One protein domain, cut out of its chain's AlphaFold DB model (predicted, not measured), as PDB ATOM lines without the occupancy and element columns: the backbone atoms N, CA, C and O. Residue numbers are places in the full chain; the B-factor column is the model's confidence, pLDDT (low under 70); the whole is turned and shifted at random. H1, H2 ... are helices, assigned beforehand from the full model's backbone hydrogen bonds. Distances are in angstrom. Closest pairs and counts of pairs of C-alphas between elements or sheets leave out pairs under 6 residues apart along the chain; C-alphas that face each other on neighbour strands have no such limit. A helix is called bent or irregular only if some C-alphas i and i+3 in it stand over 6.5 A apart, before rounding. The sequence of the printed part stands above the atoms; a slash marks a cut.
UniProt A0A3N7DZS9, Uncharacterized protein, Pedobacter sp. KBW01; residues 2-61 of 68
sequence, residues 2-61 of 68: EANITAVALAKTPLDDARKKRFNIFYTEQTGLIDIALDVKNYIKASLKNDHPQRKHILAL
ATOM      1  N   GLU A   2      75.589   1.006 -61.350       64.38
ATOM      2  CA  GLU A   2      74.390   0.546 -62.085       64.38
ATOM      3  C   GLU A   2      73.854  -0.840 -61.669       64.38
ATOM      4  O   GLU A   2      72.643  -1.024 -61.537       64.38
ATOM      5  N   ALA A   3      74.736  -1.803 -61.371       67.69
ATOM      6  CA  ALA A   3      74.335  -3.137 -60.904       67.69
ATOM      7  C   ALA A   3      73.522  -3.097 -59.591       67.69
ATOM      8  O   ALA A   3      72.550  -3.831 -59.433       67.69
ATOM      9  N   ASN A   4      73.866  -2.183 -58.676       66.94
ATOM     10  CA  ASN A   4      73.176  -2.036 -57.391       66.94
ATOM     11  C   ASN A   4      71.791  -1.393 -57.560       66.94
ATOM     12  O   ASN A   4      70.839  -1.802 -56.903       66.94
ATOM     13  N   ILE A   5      71.663  -0.419 -58.468       74.00
ATOM     14  CA  ILE A   5      70.380   0.230 -58.790       74.00
ATOM     15  C   ILE A   5      69.416  -0.793 -59.402       74.00
ATOM     16  O   ILE A   5      68.250  -0.869 -59.011       74.00
ATOM     17  N   THR A   6      69.926  -1.635 -60.300       75.75
ATOM     18  CA  THR A   6      69.149  -2.697 -60.952       75.75
ATOM     19  C   THR A   6      68.672  -3.743 -59.940       75.75
ATOM     20  O   THR A   6      67.500  -4.112 -59.945       75.75
ATOM     21  N   ALA A   7      69.532  -4.167 -59.009       79.19
ATOM     22  CA  ALA A   7      69.159  -5.109 -57.952       79.19
ATOM     23  C   ALA A   7      68.046  -4.566 -57.032       79.19
ATOM     24  O   ALA A   7      67.105  -5.289 -56.703       79.19
ATOM     25  N   VAL A   8      68.109  -3.282 -56.656       76.12
ATOM     26  CA  VAL A   8      67.070  -2.629 -55.838       76.12
ATOM     27  C   VAL A   8      65.743  -2.531 -56.594       76.12
ATOM     28  O   VAL A   8      64.691  -2.814 -56.020       76.12
ATOM     29  N   ALA A   9      65.778  -2.174 -57.881       77.75
ATOM     30  CA  ALA A   9      64.579  -2.097 -58.713       77.75
ATOM     31  C   ALA A   9      63.882  -3.462 -58.844       77.75
ATOM     32  O   ALA A   9      62.663  -3.546 -58.702       77.75
ATOM     33  N   LEU A  10      64.655  -4.539 -59.024       85.06
ATOM     34  CA  LEU A  10      64.131  -5.905 -59.115       85.06
ATOM     35  C   LEU A  10      63.547  -6.407 -57.784       85.06
ATOM     36  O   LEU A  10      62.543  -7.117 -57.785       85.06
ATOM     37  N   ALA A  11      64.132  -6.024 -56.645       88.75
ATOM     38  CA  ALA A  11      63.648  -6.424 -55.321       88.75
ATOM     39  C   ALA A  11      62.417  -5.629 -54.843       88.75
ATOM     40  O   ALA A  11      61.690  -6.083 -53.955       88.75
ATOM     41  N   LYS A  12      62.162  -4.446 -55.414       91.12
ATOM     42  CA  LYS A  12      61.072  -3.561 -54.983       91.12
ATOM     43  C   LYS A  12      59.689  -4.172 -55.214       91.12
ATOM     44  O   LYS A  12      58.880  -4.193 -54.290       91.12
ATOM     45  N   THR A  13      59.432  -4.693 -56.410       90.56
ATOM     46  CA  THR A  13      58.136  -5.288 -56.772       90.56
ATOM     47  C   THR A  13      57.721  -6.435 -55.840       90.56
ATOM     48  O   THR A  13      56.650  -6.331 -55.239       90.56
ATOM     49  N   PRO A  14      58.539  -7.489 -55.618       93.62
ATOM     50  CA  PRO A  14      58.147  -8.581 -54.727       93.62
ATOM     51  C   PRO A  14      57.973  -8.124 -53.273       93.62
ATOM     52  O   PRO A  14      57.103  -8.643 -52.572       93.62
ATOM     53  N   LEU A  15      58.752  -7.136 -52.813       92.81
ATOM     54  CA  LEU A  15      58.585  -6.557 -51.479       92.81
ATOM     55  C   LEU A  15      57.250  -5.814 -51.343       92.81
ATOM     56  O   LEU A  15      56.548  -5.988 -50.345       92.81
ATOM     57  N   ASP A  16      56.892  -4.992 -52.326       93.50
ATOM     58  CA  ASP A  16      55.642  -4.233 -52.306       93.50
ATOM     59  C   ASP A  16      54.424  -5.165 -52.423       93.50
ATOM     60  O   ASP A  16      53.443  -4.988 -51.696       93.50
ATOM     61  N   ASP A  17      54.506  -6.223 -53.232       94.94
ATOM     62  CA  ASP A  17      53.465  -7.254 -53.301       94.94
ATOM     63  C   ASP A  17      53.329  -8.029 -51.987       94.94
ATOM     64  O   ASP A  17      52.212  -8.277 -51.523       94.94
ATOM     65  N   ALA A  18      54.442  -8.373 -51.333       94.31
ATOM     66  CA  ALA A  18      54.416  -8.997 -50.012       94.31
ATOM     67  C   ALA A  18      53.784  -8.073 -48.956       94.31
ATOM     68  O   ALA A  18      53.001  -8.534 -48.122       94.31
ATOM     69  N   ARG A  19      54.061  -6.761 -49.012       93.44
ATOM     70  CA  ARG A  19      53.441  -5.758 -48.129       93.44
ATOM     71  C   ARG A  19      51.937  -5.647 -48.354       93.44
ATOM     72  O   ARG A  19      51.198  -5.665 -47.374       93.44
ATOM     73  N   LYS A  20      51.480  -5.604 -49.609       93.75
ATOM     74  CA  LYS A  20      50.046  -5.610 -49.950       93.75
ATOM     75  C   LYS A  20      49.357  -6.885 -49.467       93.75
ATOM     76  O   LYS A  20      48.317  -6.811 -48.822       93.75
ATOM     77  N   LYS A  21      49.959  -8.055 -49.708       95.38
ATOM     78  CA  LYS A  21      49.429  -9.343 -49.223       95.38
ATOM     79  C   LYS A  21      49.309  -9.361 -47.705       95.38
ATOM     80  O   LYS A  21      48.264  -9.738 -47.184       95.38
ATOM     81  N   ARG A  22      50.349  -8.910 -46.996       93.38
ATOM     82  CA  ARG A  22      50.309  -8.766 -45.539       93.38
ATOM     83  C   ARG A  22      49.182  -7.823 -45.122       93.38
ATOM     84  O   ARG A  22      48.421  -8.177 -44.233       93.38
ATOM     85  N   PHE A  23      49.057  -6.662 -45.761       93.81
ATOM     86  CA  PHE A  23      47.998  -5.711 -45.440       93.81
ATOM     87  C   PHE A  23      46.611  -6.349 -45.567       93.81
ATOM     88  O   PHE A  23      45.838  -6.292 -44.618       93.81
ATOM     89  N   ASN A  24      46.336  -7.046 -46.670       93.62
ATOM     90  CA  ASN A  24      45.053  -7.717 -46.882       93.62
ATOM     91  C   ASN A  24      44.776  -8.790 -45.811       93.62
ATOM     92  O   ASN A  24      43.694  -8.839 -45.240       93.62
ATOM     93  N   ILE A  25      45.771  -9.609 -45.462       95.06
ATOM     94  CA  ILE A  25      45.610 -10.638 -44.417       95.06
ATOM     95  C   ILE A  25      45.198 -10.019 -43.071       95.06
ATOM     96  O   ILE A  25      44.351 -10.565 -42.364       95.06
ATOM     97  N   PHE A  26      45.794  -8.889 -42.693       94.81
ATOM     98  CA  PHE A  26      45.548  -8.289 -41.382       94.81
ATOM     99  C   PHE A  26      44.342  -7.345 -41.352       94.81
ATOM    100  O   PHE A  26      43.607  -7.354 -40.365       94.81
ATOM    101  N   TYR A  27      44.146  -6.545 -42.399       94.00
ATOM    102  CA  TYR A  27      43.313  -5.340 -42.355       94.00
ATOM    103  C   TYR A  27      42.179  -5.314 -43.383       94.00
ATOM    104  O   TYR A  27      41.492  -4.299 -43.465       94.00
ATOM    105  N   THR A  28      41.957  -6.378 -44.166       93.38
ATOM    106  CA  THR A  28      40.733  -6.464 -44.980       93.38
ATOM    107  C   THR A  28      39.510  -6.374 -44.069       93.38
ATOM    108  O   THR A  28      39.436  -7.058 -43.051       93.38
ATOM    109  N   GLU A  29      38.561  -5.516 -44.431       91.81
ATOM    110  CA  GLU A  29      37.340  -5.315 -43.652       91.81
ATOM    111  C   GLU A  29      36.578  -6.631 -43.481       91.81
ATOM    112  O   GLU A  29      36.465  -7.414 -44.425       91.81
ATOM    113  N   GLN A  30      36.052  -6.866 -42.278       91.69
ATOM    114  CA  GLN A  30      35.255  -8.033 -41.869       91.69
ATOM    115  C   GLN A  30      36.003  -9.377 -41.853       91.69
ATOM    116  O   GLN A  30      35.751 -10.201 -40.978       91.69
ATOM    117  N   THR A  31      36.926  -9.624 -42.784       93.56
ATOM    118  CA  THR A  31      37.607 -10.922 -42.935       93.56
ATOM    119  C   THR A  31      39.075 -10.905 -42.514       93.56
ATOM    120  O   THR A  31      39.712 -11.955 -42.461       93.56
ATOM    121  N   GLY A  32      39.644  -9.728 -42.263       94.62
ATOM    122  CA  GLY A  32      41.020  -9.573 -41.803       94.62
ATOM    123  C   GLY A  32      41.200 -10.049 -40.364       94.62
ATOM    124  O   GLY A  32      40.275 -10.020 -39.550       94.62
ATOM    125  N   LEU A  33      42.425 -10.457 -40.026       95.31
ATOM    126  CA  LEU A  33      42.746 -10.977 -38.691       95.31
ATOM    127  C   LEU A  33      42.411  -9.993 -37.559       95.31
ATOM    128  O   LEU A  33      42.028 -10.431 -36.476       95.31
ATOM    129  N   ILE A  34      42.557  -8.684 -37.791       95.12
ATOM    130  CA  ILE A  34      42.243  -7.664 -36.782       95.12
ATOM    131  C   ILE A  34      40.743  -7.631 -36.484       95.12
ATOM    132  O   ILE A  34      40.361  -7.634 -35.316       95.12
ATOM    133  N   ASP A  35      39.902  -7.650 -37.515       94.69
ATOM    134  CA  ASP A  35      38.447  -7.586 -37.366       94.69
ATOM    135  C   ASP A  35      37.919  -8.847 -36.681       94.69
ATOM    136  O   ASP A  35      37.215  -8.753 -35.676       94.69
ATOM    137  N   ILE A  36      38.384 -10.021 -37.121       95.62
ATOM    138  CA  ILE A  36      38.058 -11.306 -36.488       95.62
ATOM    139  C   ILE A  36      38.458 -11.300 -35.003       95.62
ATOM    140  O   ILE A  36      37.683 -11.723 -34.144       95.62
ATOM    141  N   ALA A  37      39.655 -10.806 -34.669       95.38
ATOM    142  CA  ALA A  37      40.105 -10.738 -33.280       95.38
ATOM    143  C   ALA A  37      39.231  -9.797 -32.433       95.38
ATOM    144  O   ALA A  37      38.903 -10.123 -31.288       95.38
ATOM    145  N   LEU A  38      38.832  -8.644 -32.978       95.06
ATOM    146  CA  LEU A  38      37.936  -7.705 -32.298       95.06
ATOM    147  C   LEU A  38      36.544  -8.306 -32.074       95.06
ATOM    148  O   LEU A  38      35.995  -8.163 -30.978       95.06
ATOM    149  N   ASP A  39      36.011  -9.042 -33.045       94.88
ATOM    150  CA  ASP A  39      34.722  -9.724 -32.915       94.88
ATOM    151  C   ASP A  39      34.759 -10.825 -31.855       94.88
ATOM    152  O   ASP A  39      33.869 -10.899 -31.002       94.88
ATOM    153  N   VAL A  40      35.836 -11.613 -31.804       94.06
ATOM    154  CA  VAL A  40      36.050 -12.593 -30.727       94.06
ATOM    155  C   VAL A  40      36.101 -11.903 -29.361       94.06
ATOM    156  O   VAL A  40      35.477 -12.370 -28.402       94.06
ATOM    157  N   LYS A  41      36.785 -10.756 -29.248       94.88
ATOM    158  CA  LYS A  41      36.797  -9.969 -28.002       94.88
ATOM    159  C   LYS A  41      35.397  -9.486 -27.623       94.88
ATOM    160  O   LYS A  41      35.045  -9.546 -26.443       94.88
ATOM    161  N   ASN A  42      34.600  -9.034 -28.589       94.94
ATOM    162  CA  ASN A  42      33.218  -8.612 -28.358       94.94
ATOM    163  C   ASN A  42      32.345  -9.780 -27.882       94.94
ATOM    164  O   ASN A  42      31.625  -9.641 -26.889       94.94
ATOM    165  N   TYR A  43      32.480 -10.947 -28.511       95.38
ATOM    166  CA  TYR A  43      31.796 -12.166 -28.091       95.38
ATOM    167  C   TYR A  43      32.151 -12.554 -26.650       95.38
ATOM    168  O   TYR A  43      31.266 -12.792 -25.828       95.38
ATOM    169  N   ILE A  44      33.439 -12.548 -26.300       95.62
ATOM    170  CA  ILE A  44      33.909 -12.852 -24.940       95.62
ATOM    171  C   ILE A  44      33.398 -11.817 -23.935       95.62
ATOM    172  O   ILE A  44      33.011 -12.172 -22.819       95.62
ATOM    173  N   LYS A  45      33.364 -10.536 -24.324       94.44
ATOM    174  CA  LYS A  45      32.836  -9.449 -23.492       94.44
ATOM    175  C   LYS A  45      31.362  -9.659 -23.149       94.44
ATOM    176  O   LYS A  45      30.992  -9.325 -22.023       94.44
ATOM    177  N   ALA A  46      30.575 -10.178 -24.093       94.62
ATOM    178  CA  ALA A  46      29.152 -10.476 -23.935       94.62
ATOM    179  C   ALA A  46      28.893 -11.807 -23.207       94.62
ATOM    180  O   ALA A  46      27.945 -11.907 -22.435       94.62
ATOM    181  N   SER A  47      29.741 -12.814 -23.429       96.06
ATOM    182  CA  SER A  47      29.533 -14.175 -22.914       96.06
ATOM    183  C   SER A  47      30.017 -14.365 -21.476       96.06
ATOM    184  O   SER A  47      29.450 -15.165 -20.734       96.06
ATOM    185  N   LEU A  48      31.080 -13.662 -21.067       95.19
ATOM    186  CA  LEU A  48      31.698 -13.833 -19.751       95.19
ATOM    187  C   LEU A  48      31.386 -12.668 -18.808       95.19
ATOM    188  O   LEU A  48      31.374 -11.500 -19.201       95.19
ATOM    189  N   LYS A  49      31.225 -12.992 -17.520       93.88
ATOM    190  CA  LYS A  49      31.075 -12.003 -16.444       93.88
ATOM    191  C   LYS A  49      32.320 -11.124 -16.312       93.88
ATOM    192  O   LYS A  49      33.435 -11.533 -16.638       93.88
ATOM    193  N   ASN A  50      32.132  -9.909 -15.798       91.06
ATOM    194  CA  ASN A  50      33.184  -8.891 -15.706       91.06
ATOM    195  C   ASN A  50      34.407  -9.310 -14.869       91.06
ATOM    196  O   ASN A  50      35.525  -8.873 -15.147       91.06
ATOM    197  N   ASP A  51      34.195 -10.138 -13.854       93.06
ATOM    198  CA  ASP A  51      35.194 -10.635 -12.912       93.06
ATOM    199  C   ASP A  51      35.985 -11.845 -13.431       93.06
ATOM    200  O   ASP A  51      37.055 -12.134 -12.891       93.06
ATOM    201  N   HIS A  52      35.525 -12.493 -14.507       95.50
ATOM    202  CA  HIS A  52      36.145 -13.701 -15.042       95.50
ATOM    203  C   HIS A  52      37.608 -13.454 -15.470       95.50
ATOM    204  O   HIS A  52      37.872 -12.560 -16.287       95.50
ATOM    205  N   PRO A  53      38.581 -14.259 -14.999       94.62
ATOM    206  CA  PRO A  53      40.005 -14.014 -15.240       94.62
ATOM    207  C   PRO A  53      40.370 -14.053 -16.730       94.62
ATOM    208  O   PRO A  53      41.092 -13.181 -17.212       94.62
ATOM    209  N   GLN A  54      39.804 -14.993 -17.497       92.00
ATOM    210  CA  GLN A  54      40.075 -15.088 -18.941       92.00
ATOM    211  C   GLN A  54      39.525 -13.888 -19.720       92.00
ATOM    212  O   GLN A  54      40.149 -13.440 -20.677       92.00
ATOM    213  N   ARG A  55      38.392 -13.315 -19.287       94.44
ATOM    214  CA  ARG A  55      37.829 -12.119 -19.921       94.44
ATOM    215  C   ARG A  55      38.790 -10.949 -19.764       94.44
ATOM    216  O   ARG A  55      39.072 -10.261 -20.737       94.44
ATOM    217  N   LYS A  56      39.318 -10.744 -18.553       94.69
ATOM    218  CA  LYS A  56      40.306  -9.693 -18.278       94.69
ATOM    219  C   LYS A  56      41.560  -9.874 -19.129       94.69
ATOM    220  O   LYS A  56      42.011  -8.912 -19.742       94.69
ATOM    221  N   HIS A  57      42.071 -11.102 -19.210       93.75
ATOM    222  CA  HIS A  57      43.260 -11.410 -19.999       93.75
ATOM    223  C   HIS A  57      43.062 -11.120 -21.493       93.75
ATOM    224  O   HIS A  57      43.844 -10.387 -22.090       93.75
ATOM    225  N   ILE A  58      41.980 -11.630 -22.087       93.56
ATOM    226  CA  ILE A  58      41.732 -11.489 -23.527       93.56
ATOM    227  C   ILE A  58      41.380 -10.042 -23.891       93.56
ATOM    228  O   ILE A  58      41.827  -9.532 -24.919       93.56
ATOM    229  N   LEU A  59      40.625  -9.336 -23.042       93.50
ATOM    230  CA  LEU A  59      40.285  -7.936 -23.293       93.50
ATOM    231  C   LEU A  59      41.490  -6.989 -23.213       93.50
ATOM    232  O   LEU A  59      41.465  -5.964 -23.897       93.50
ATOM    233  N   ALA A  60      42.536  -7.347 -22.464       94.31
ATOM    234  CA  ALA A  60      43.773  -6.571 -22.366       94.31
ATOM    235  C   ALA A  60      44.650  -6.626 -23.635       94.31
ATOM    236  O   ALA A  60      45.522  -5.777 -23.805       94.31
ATOM    237  N   LEU A  61      44.431  -7.593 -24.535       94.25
ATOM    238  CA  LEU A  61      45.167  -7.689 -25.800       94.25
ATOM    239  C   LEU A  61      44.727  -6.583 -26.762       94.25
ATOM    240  O   LEU A  61      43.550  -6.499 -27.107       94.25
TER     241      LEU A  61
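Overview. This is residues 2 to 61 of the 68 residues of an uncharacterized protein of Pedobacter sp. KBW01 (UniProt A0A3N7DZS9). Picture a long, thin hook: helix H1 is the shaft, H2 continues it nearly in line after a small loop, and beyond H2 the backbone folds back through residues 48 to 52, with short H3 packed on H2. Residues 2 to 22 of H1 stick out as a free arm, which makes much of the length. The printed part has 60 residues with three named helices, in the order H1, H2, H3, and no named strand; the class is all helix. The whole is extended, with a radius of gyration of the C-alphas of 19.8 A, and spans 64 by 20 by 8 A.

Along the chain. Find C-alpha 2 at (74.390, 0.546, -62.085); from there H1 runs through residues 2 to 27, 37.3 A from first to last C-alpha. H1 is neither bent nor irregular, but only just: C-alphas 10 and 13 are 6.5 A apart. Next look at C-alpha 33, at (42.746, -10.977, -38.691), where H2 begins; it runs to residue 47, over 20.8 A. H3, residues 53 to 59, ends at C-alpha 59, at (40.285, -7.936, -23.293).

Arrangement. H1 and H2 touch only at the corner by their link, H1 with residues 25 to 27 alone and H2 with residues 33 to 35 alone; their closest C-alphas, of Phe 26 and Leu 33, are 4.7 A apart. They run the same way at a shallow tilt of 22 degrees. H2, with residues 41 to 45 alone, touches H3; the closest C-alphas, of Lys 41 and Leu 59, are 6.2 A apart. These two form a helical hairpin, running opposite ways at a steep tilt of 37 degrees, only just past shallow. H1 and H3 are apart. Every O i to N i+4 pair is within hydrogen-bond range in H2 and H3; in H1, 20 of 22 are.

Size, cuts and confidence. The two C-alphas farthest apart, of Glu 2 and Lys 49, are 64.2 A from each other. Without residues 2 to 22, the body spans 35 by 15 by 7 A. The printed part has no cut, and the links H1 to H2 and H2 to H3 are tight. The mean pLDDT of the printed part is 91.0; look at residues 2 to 4 for the values under 70.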